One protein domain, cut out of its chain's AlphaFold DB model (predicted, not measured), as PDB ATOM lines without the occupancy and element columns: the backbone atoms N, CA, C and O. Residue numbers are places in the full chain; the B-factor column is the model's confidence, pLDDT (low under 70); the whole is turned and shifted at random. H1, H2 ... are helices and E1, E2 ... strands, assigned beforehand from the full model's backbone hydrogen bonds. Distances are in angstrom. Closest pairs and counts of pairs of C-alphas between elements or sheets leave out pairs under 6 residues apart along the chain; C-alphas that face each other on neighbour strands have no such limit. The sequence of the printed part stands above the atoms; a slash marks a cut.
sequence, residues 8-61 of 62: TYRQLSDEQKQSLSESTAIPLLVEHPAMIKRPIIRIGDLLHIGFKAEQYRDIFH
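AT A GLANCE: This is residues 8 to 61 of the 62 residues of an uncharacterized protein of Vibrio ishigakensis (UniProt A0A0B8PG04). Two lobes are joined by a thin neck, residues 32 to 39: a loose group of three short helices, H1, H2 and H3, and a two-strand hairpin, E1 and E2, with H4 near it. The 54 printed residues run H1 H2 H3 E1 E2 H4, of mixed class, with an antiparallel sheet. The whole is a loose rod, radius of gyration of the C-alphas 14.4 A, spanning 43 by 21 by 16 A.

HOW THE PARTS SIT: H1, residues 8 to 11, and H2, 14 to 18, are only just apart, closest 8.1 A. H3, residues 25 to 31, is only just apart from H2, closest 8.4 A. E1, residues 40 to 43, and E2, 46 to 49, form an antiparallel hairpin at 163 degrees; N 48 and O 41 are within hydrogen-bond range, 2.8 A. The closest C-alphas of E1 and H4, residues 53 to 60, are those of Ile 43 and Ile 59, 7.7 A. In H2, H3 and H4 every O i to N i+4 pair is within hydrogen-bond range; H1 is too short for one.

IN THESE COORDINATES: H1 begins at C-alpha 8 (159.490, 233.355, 128.903), and H4, 10.5 A long, ends at C-alpha 60 (170.630, 232.418, 157.927).

THE WHOLE: C-alphas 15 and 61 are farthest apart, 43.7 A. The printed part has no cut and no long link; residue 22 is under pLDDT 70.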
ATOM      1  N   THR A   8     158.347 233.177 129.806       80.38
ATOM      2  CA  THR A   8     159.490 233.355 128.903       80.38
ATOM      3  C   THR A   8     160.019 232.029 128.358       80.38
ATOM      4  O   THR A   8     160.264 231.928 127.168       80.38
ATOM      5  N   TYR A   9     160.105 230.971 129.179       79.38
ATOM      6  CA  TYR A   9     160.514 229.640 128.698       79.38
ATOM      7  C   TYR A   9     159.463 229.000 127.779       79.38
ATOM      8  O   TYR A   9     159.803 228.288 126.837       79.38
ATOM      9  N   ARG A  10     158.173 229.237 128.048       81.50
ATOM     10  CA  ARG A  10     157.077 228.736 127.202       81.50
ATOM     11  C   ARG A  10     157.001 229.450 125.853       81.50
ATOM     12  O   ARG A  10     156.563 228.829 124.894       81.50
ATOM     13  N   GLN A  11     157.421 230.712 125.799       80.94
ATOM     14  CA  GLN A  11     157.474 231.528 124.586       80.94
ATOM     15  C   GLN A  11     158.671 231.207 123.681       80.94
ATOM     16  O   GLN A  11     158.673 231.642 122.534       80.94
ATOM     17  N   LEU A  12     159.661 230.444 124.163       79.56
ATOM     18  CA  LEU A  12     160.785 230.006 123.337       79.56
ATOM     19  C   LEU A  12     160.310 229.105 122.194       79.56
ATOM     20  O   LEU A  12     159.456 228.229 122.399       79.56
ATOM     21  N   SER A  13     160.933 229.264 121.026       82.25
ATOM     22  CA  SER A  13     160.774 228.318 119.923       82.25
ATOM     23  C   SER A  13     161.361 226.953 120.293       82.25
ATOM     24  O   SER A  13     162.173 226.820 121.216       82.25
ATOM     25  N   ASP A  14     160.954 225.903 119.585       79.94
ATOM     26  CA  ASP A  14     161.490 224.565 119.837       79.94
ATOM     27  C   ASP A  14     162.984 224.464 119.489       79.94
ATOM     28  O   ASP A  14     163.717 223.746 120.168       79.94
ATOM     29  N   GLU A  15     163.464 225.275 118.542       79.75
ATOM     30  CA  GLU A  15     164.891 225.446 118.236       79.75
ATOM     31  C   GLU A  15     165.650 226.045 119.423       79.75
ATOM     32  O   GLU A  15     166.680 225.506 119.816       79.75
ATOM     33  N   GLN A  16     165.115 227.096 120.057       76.19
ATOM     34  CA  GLN A  16     165.721 227.697 121.252       76.19
ATOM     35  C   GLN A  16     165.724 226.737 122.448       76.19
ATOM     36  O   GLN A  16     166.647 226.761 123.259       76.19
ATOM     37  N   LYS A  17     164.701 225.881 122.580       77.00
ATOM     38  CA  LYS A  17     164.653 224.843 123.625       77.00
ATOM     39  C   LYS A  17     165.648 223.712 123.356       77.00
ATOM     40  O   LYS A  17     166.241 223.214 124.308       77.00
ATOM     41  N   GLN A  18     165.829 223.308 122.098       77.62
ATOM     42  CA  GLN A  18     166.811 222.288 121.705       77.62
ATOM     43  C   GLN A  18     168.243 222.811 121.785       77.62
ATOM     44  O   GLN A  18     169.137 222.092 122.223       77.62
ATOM     45  N   SER A  19     168.459 224.082 121.444       74.69
ATOM     46  CA  SER A  19     169.757 224.735 121.567       74.69
ATOM     47  C   SER A  19     170.112 225.064 123.013       74.69
ATOM     48  O   SER A  19     171.151 225.666 123.237       74.69
ATOM     49  N   LEU A  20     169.279 224.734 124.001       72.50
ATOM     50  CA  LEU A  20     169.459 225.114 125.400       72.50
ATOM     51  C   LEU A  20     170.407 224.129 126.110       72.50
ATOM     52  O   LEU A  20     169.984 223.274 126.885       72.50
ATOM     53  N   SER A  21     171.702 224.250 125.823       72.94
ATOM     54  CA  SER A  21     172.804 223.516 126.467       72.94
ATOM     55  C   SER A  21     173.604 224.445 127.386       72.94
ATOM     56  O   SER A  21     173.483 225.661 127.282       72.94
ATOM     57  N   GLU A  22     174.427 223.920 128.300       68.81
ATOM     58  CA  GLU A  22     175.180 224.755 129.264       68.81
ATOM     59  C   GLU A  22     176.043 225.842 128.601       68.81
ATOM     60  O   GLU A  22     176.129 226.953 129.120       68.81
ATOM     61  N   SER A  23     176.620 225.560 127.429       72.25
ATOM     62  CA  SER A  23     177.452 226.501 126.666       72.25
ATOM     63  C   SER A  23     176.651 227.586 125.936       72.25
ATOM     64  O   SER A  23     177.109 228.717 125.798       72.25
ATOM     65  N   THR A  24     175.445 227.261 125.481       74.69
ATOM     66  CA  THR A  24     174.576 228.123 124.661       74.69
ATOM     67  C   THR A  24     173.467 228.792 125.469       74.69
ATOM     68  O   THR A  24     172.777 229.679 124.971       74.69
ATOM     69  N   ALA A  25     173.297 228.410 126.736       76.12
ATOM     70  CA  ALA A  25     172.324 229.009 127.636       76.12
ATOM     71  C   ALA A  25     172.737 230.412 128.101       76.12
ATOM     72  O   ALA A  25     171.858 231.209 128.403       76.12
ATOM     73  N   ILE A  26     174.034 230.744 128.158       81.44
ATOM     74  CA  ILE A  26     174.494 232.051 128.663       81.44
ATOM     75  C   ILE A  26     173.942 233.218 127.825       81.44
ATOM     76  O   ILE A  26     173.294 234.080 128.421       81.44
ATOM     77  N   PRO A  27     174.104 233.256 126.484       83.38
ATOM     78  CA  PRO A  27     173.543 234.332 125.663       83.38
ATOM     79  C   PRO A  27     172.026 234.459 125.829       83.38
ATOM     80  O   PRO A  27     171.510 235.548 126.064       83.38
ATOM     81  N   LEU A  28     171.319 233.326 125.822       81.06
ATOM     82  CA  LEU A  28     169.864 233.290 125.959       81.06
ATOM     83  C   LEU A  28     169.390 233.784 127.335       81.06
ATOM     84  O   LEU A  28     168.376 234.464 127.447       81.06
ATOM     85  N   LEU A  29     170.120 233.460 128.405       81.75
ATOM     86  CA  LEU A  29     169.822 233.937 129.757       81.75
ATOM     87  C   LEU A  29     170.122 235.433 129.933       81.75
ATOM     88  O   LEU A  29     169.469 236.072 130.759       81.75
ATOM     89  N   VAL A  30     171.079 235.983 129.176       82.62
ATOM     90  CA  VAL A  30     171.358 237.428 129.120       82.62
ATOM     91  C   VAL A  30     170.232 238.165 128.393       82.62
ATOM     92  O   VAL A  30     169.761 239.180 128.901       82.62
ATOM     93  N   GLU A  31     169.750 237.641 127.263       85.25
ATOM     94  CA  GLU A  31     168.601 238.205 126.537       85.25
ATOM     95  C   GLU A  31     167.289 238.085 127.326       85.25
ATOM     96  O   GLU A  31     166.432 238.972 127.295       85.25
ATOM     97  N   HIS A  32     167.127 236.992 128.070       83.62
ATOM     98  CA  HIS A  32     165.907 236.670 128.800       83.62
ATOM     99  C   HIS A  32     166.173 236.419 130.295       83.62
ATOM    100  O   HIS A  32     165.981 235.307 130.800       83.62
ATOM    101  N   PRO A  33     166.522 237.461 131.076       82.25
ATOM    102  CA  PRO A  33     166.910 237.317 132.483       82.25
ATOM    103  C   PRO A  33     165.780 236.815 133.396       82.25
ATOM    104  O   PRO A  33     166.049 236.299 134.485       82.25
ATOM    105  N   ALA A  34     164.519 236.928 132.966       83.00
ATOM    106  CA  ALA A  34     163.353 236.361 133.652       83.00
ATOM    107  C   ALA A  34     163.348 234.817 133.662       83.00
ATOM    108  O   ALA A  34     162.675 234.195 134.489       83.00
ATOM    109  N   MET A  35     164.122 234.182 132.775       81.56
ATOM    110  CA  MET A  35     164.313 232.732 132.760       81.56
ATOM    111  C   MET A  35     165.247 232.242 133.865       81.56
ATOM    112  O   MET A  35     165.292 231.042 134.132       81.56
ATOM    113  N   ILE A  36     165.982 233.125 134.535       84.69
ATOM    114  CA  ILE A  36     166.839 232.751 135.657       84.69
ATOM    115  C   ILE A  36     165.962 232.638 136.909       84.69
ATOM    116  O   ILE A  36     165.255 233.579 137.268       84.69
ATOM    117  N   LYS A  37     165.993 231.489 137.599       83.25
ATOM    118  CA  LYS A  37     165.308 231.337 138.892       83.25
ATOM    119  C   LYS A  37     165.892 232.324 139.907       83.25
ATOM    120  O   LYS A  37     167.105 232.378 140.086       83.25
ATOM    121  N   ARG A  38     165.014 233.056 140.591       85.31
ATOM    122  CA  ARG A  38     165.336 234.019 141.655       85.31
ATOM    123  C   ARG A  38     164.506 233.691 142.904       85.31
ATOM    124  O   ARG A  38     163.437 233.096 142.744       85.31
ATOM    125  N   PRO A  39     164.934 234.075 144.119       88.00
ATOM    126  CA  PRO A  39     166.211 234.712 144.491       88.00
ATOM    127  C   PRO A  39     167.433 233.797 144.295       88.00
ATOM    128  O   PRO A  39     167.287 232.578 144.256       88.00
ATOM    129  N   ILE A  40     168.625 234.380 144.138       87.00
ATOM    130  CA  ILE A  40     169.905 233.652 144.126       87.00
ATOM    131  C   ILE A  40     170.713 234.155 145.315       87.00
ATOM    132  O   ILE A  40     170.943 235.356 145.430       87.00
ATOM    133  N   ILE A  41     171.126 233.244 146.185       89.06
ATOM    134  CA  ILE A  41     171.927 233.538 147.371       89.06
ATOM    135  C   ILE A  41     173.230 232.756 147.266       89.06
ATOM    136  O   ILE A  41     173.215 231.563 146.976       89.06
ATOM    137  N   ARG A  42     174.354 233.424 147.520       87.56
ATOM    138  CA  ARG A  42     175.666 232.789 147.643       87.56
ATOM    139  C   ARG A  42     176.173 232.977 149.067       87.56
ATOM    140  O   ARG A  42     176.280 234.114 149.517       87.56
ATOM    141  N   ILE A  43     176.494 231.878 149.744       87.00
ATOM    142  CA  ILE A  43     177.122 231.878 151.071       87.00
ATOM    143  C   ILE A  43     178.372 231.009 150.982       87.00
ATOM    144  O   ILE A  43     178.283 229.798 150.795       87.00
ATOM    145  N   GLY A  44     179.542 231.647 151.051       85.88
ATOM    146  CA  GLY A  44     180.820 230.993 150.762       85.88
ATOM    147  C   GLY A  44     180.837 230.389 149.352       85.88
ATOM    148  O   GLY A  44     180.623 231.093 148.355       85.88
ATOM    149  N   ASP A  45     181.043 229.074 149.291       86.56
ATOM    150  CA  ASP A  45     181.054 228.284 148.054       86.56
ATOM    151  C   ASP A  45     179.697 227.647 147.717       86.56
ATOM    152  O   ASP A  45     179.542 227.023 146.667       86.56
ATOM    153  N   LEU A  46     178.684 227.831 148.570       84.44
ATOM    154  CA  LEU A  46     177.341 227.308 148.343       84.44
ATOM    155  C   LEU A  46     176.476 228.321 147.587       84.44
ATOM    156  O   LEU A  46     176.370 229.494 147.956       84.44
ATOM    157  N   LEU A  47     175.824 227.839 146.526       86.88
ATOM    158  CA  LEU A  47     174.871 228.599 145.719       86.88
ATOM    159  C   LEU A  47     173.452 228.064 145.938       86.88
ATOM    160  O   LEU A  47     173.125 226.936 145.568       86.88
ATOM    161  N   HIS A  48     172.584 228.911 146.477       86.50
ATOM    162  CA  HIS A  48     171.175 228.623 146.712       86.50
ATOM    163  C   HIS A  48     170.315 229.359 145.687       86.50
ATOM    164  O   HIS A  48     170.480 230.555 145.447       86.50
ATOM    165  N   ILE A  49     169.392 228.631 145.057       87.50
ATOM    166  CA  ILE A  49     168.558 229.155 143.974       87.50
ATOM    167  C   ILE A  49     167.087 228.900 144.300       87.50
ATOM    168  O   ILE A  49     166.641 227.754 144.356       87.50
ATOM    169  N   GLY A  50     166.315 229.981 144.390       84.25
ATOM    170  CA  GLY A  50     164.909 229.982 144.774       84.25
ATOM    171  C   GLY A  50     164.711 230.170 146.278       84.25
ATOM    172  O   GLY A  50     165.645 230.071 147.067       84.25
ATOM    173  N   PHE A  51     163.469 230.453 146.668       84.12
ATOM    174  CA  PHE A  51     163.083 230.566 148.070       84.12
ATOM    175  C   PHE A  51     162.504 229.239 148.564       84.12
ATOM    176  O   PHE A  51     161.521 228.739 148.010       84.12
ATOM    177  N   LYS A  52     163.092 228.693 149.628       85.62
ATOM    178  CA  LYS A  52     162.524 227.587 150.400       85.62
ATOM    179  C   LYS A  52     162.727 227.898 151.878       85.62
ATOM    180  O   LYS A  52     163.866 228.049 152.309       85.62
ATOM    181  N   ALA A  53     161.635 227.993 152.636       85.50
ATOM    182  CA  ALA A  53     161.672 228.456 154.024       85.50
ATOM    183  C   ALA A  53     162.616 227.621 154.908       85.50
ATOM    184  O   ALA A  53     163.384 228.195 155.663       85.50
ATOM    185  N   GLU A  54     162.606 226.292 154.764       86.38
ATOM    186  CA  GLU A  54     163.527 225.387 155.475       86.38
ATOM    187  C   GLU A  54     164.995 225.720 155.183       86.38
ATOM    188  O   GLU A  54     165.756 225.972 156.107       86.38
ATOM    189  N   GLN A  55     165.368 225.833 153.901       85.06
ATOM    190  CA  GLN A  55     166.743 226.180 153.528       85.06
ATOM    191  C   GLN A  55     167.142 227.557 154.047       85.06
ATOM    192  O   GLN A  55     168.278 227.741 154.447       85.06
ATOM    193  N   TYR A  56     166.232 228.529 154.041       87.38
ATOM    194  CA  TYR A  56     166.534 229.871 154.535       87.38
ATOM    195  C   TYR A  56     166.809 229.896 156.041       87.38
ATOM    196  O   TYR A  56     167.652 230.680 156.467       87.38
ATOM    197  N   ARG A  57     166.162 229.029 156.832       86.94
ATOM    198  CA  ARG A  57     166.492 228.865 158.258       86.94
ATOM    199  C   ARG A  57     167.904 228.325 158.441       86.94
ATOM    200  O   ARG A  57     168.660 228.887 159.219       86.94
ATOM    201  N   ASP A  58     168.283 227.312 157.664       85.75
ATOM    202  CA  ASP A  58     169.631 226.731 157.728       85.75
ATOM    203  C   ASP A  58     170.713 227.722 157.262       85.75
ATOM    204  O   ASP A  58     171.773 227.822 157.866       85.75
ATOM    205  N   ILE A  59     170.425 228.473 156.193       83.88
ATOM    206  CA  ILE A  59     171.300 229.470 155.551       83.88
ATOM    207  C   ILE A  59     171.571 230.669 156.466       83.88
ATOM    208  O   ILE A  59     172.704 231.138 156.540       83.88
ATOM    209  N   PHE A  60     170.533 231.205 157.111       84.81
ATOM    210  CA  PHE A  60     170.630 232.418 157.927       84.81
ATOM    211  C   PHE A  60     170.669 232.135 159.435       84.81
ATOM    212  O   PHE A  60     170.776 233.080 160.210       84.81
ATOM    213  N   HIS A  61     170.612 230.862 159.842       79.00
ATOM    214  CA  HIS A  61     170.537 230.421 161.240       79.00
ATOM    215  C   HIS A  61     169.451 231.163 162.046       79.00
ATOM    216  O   HIS A  61     169.699 231.628 163.158       79.00
TER     217      HIS A  61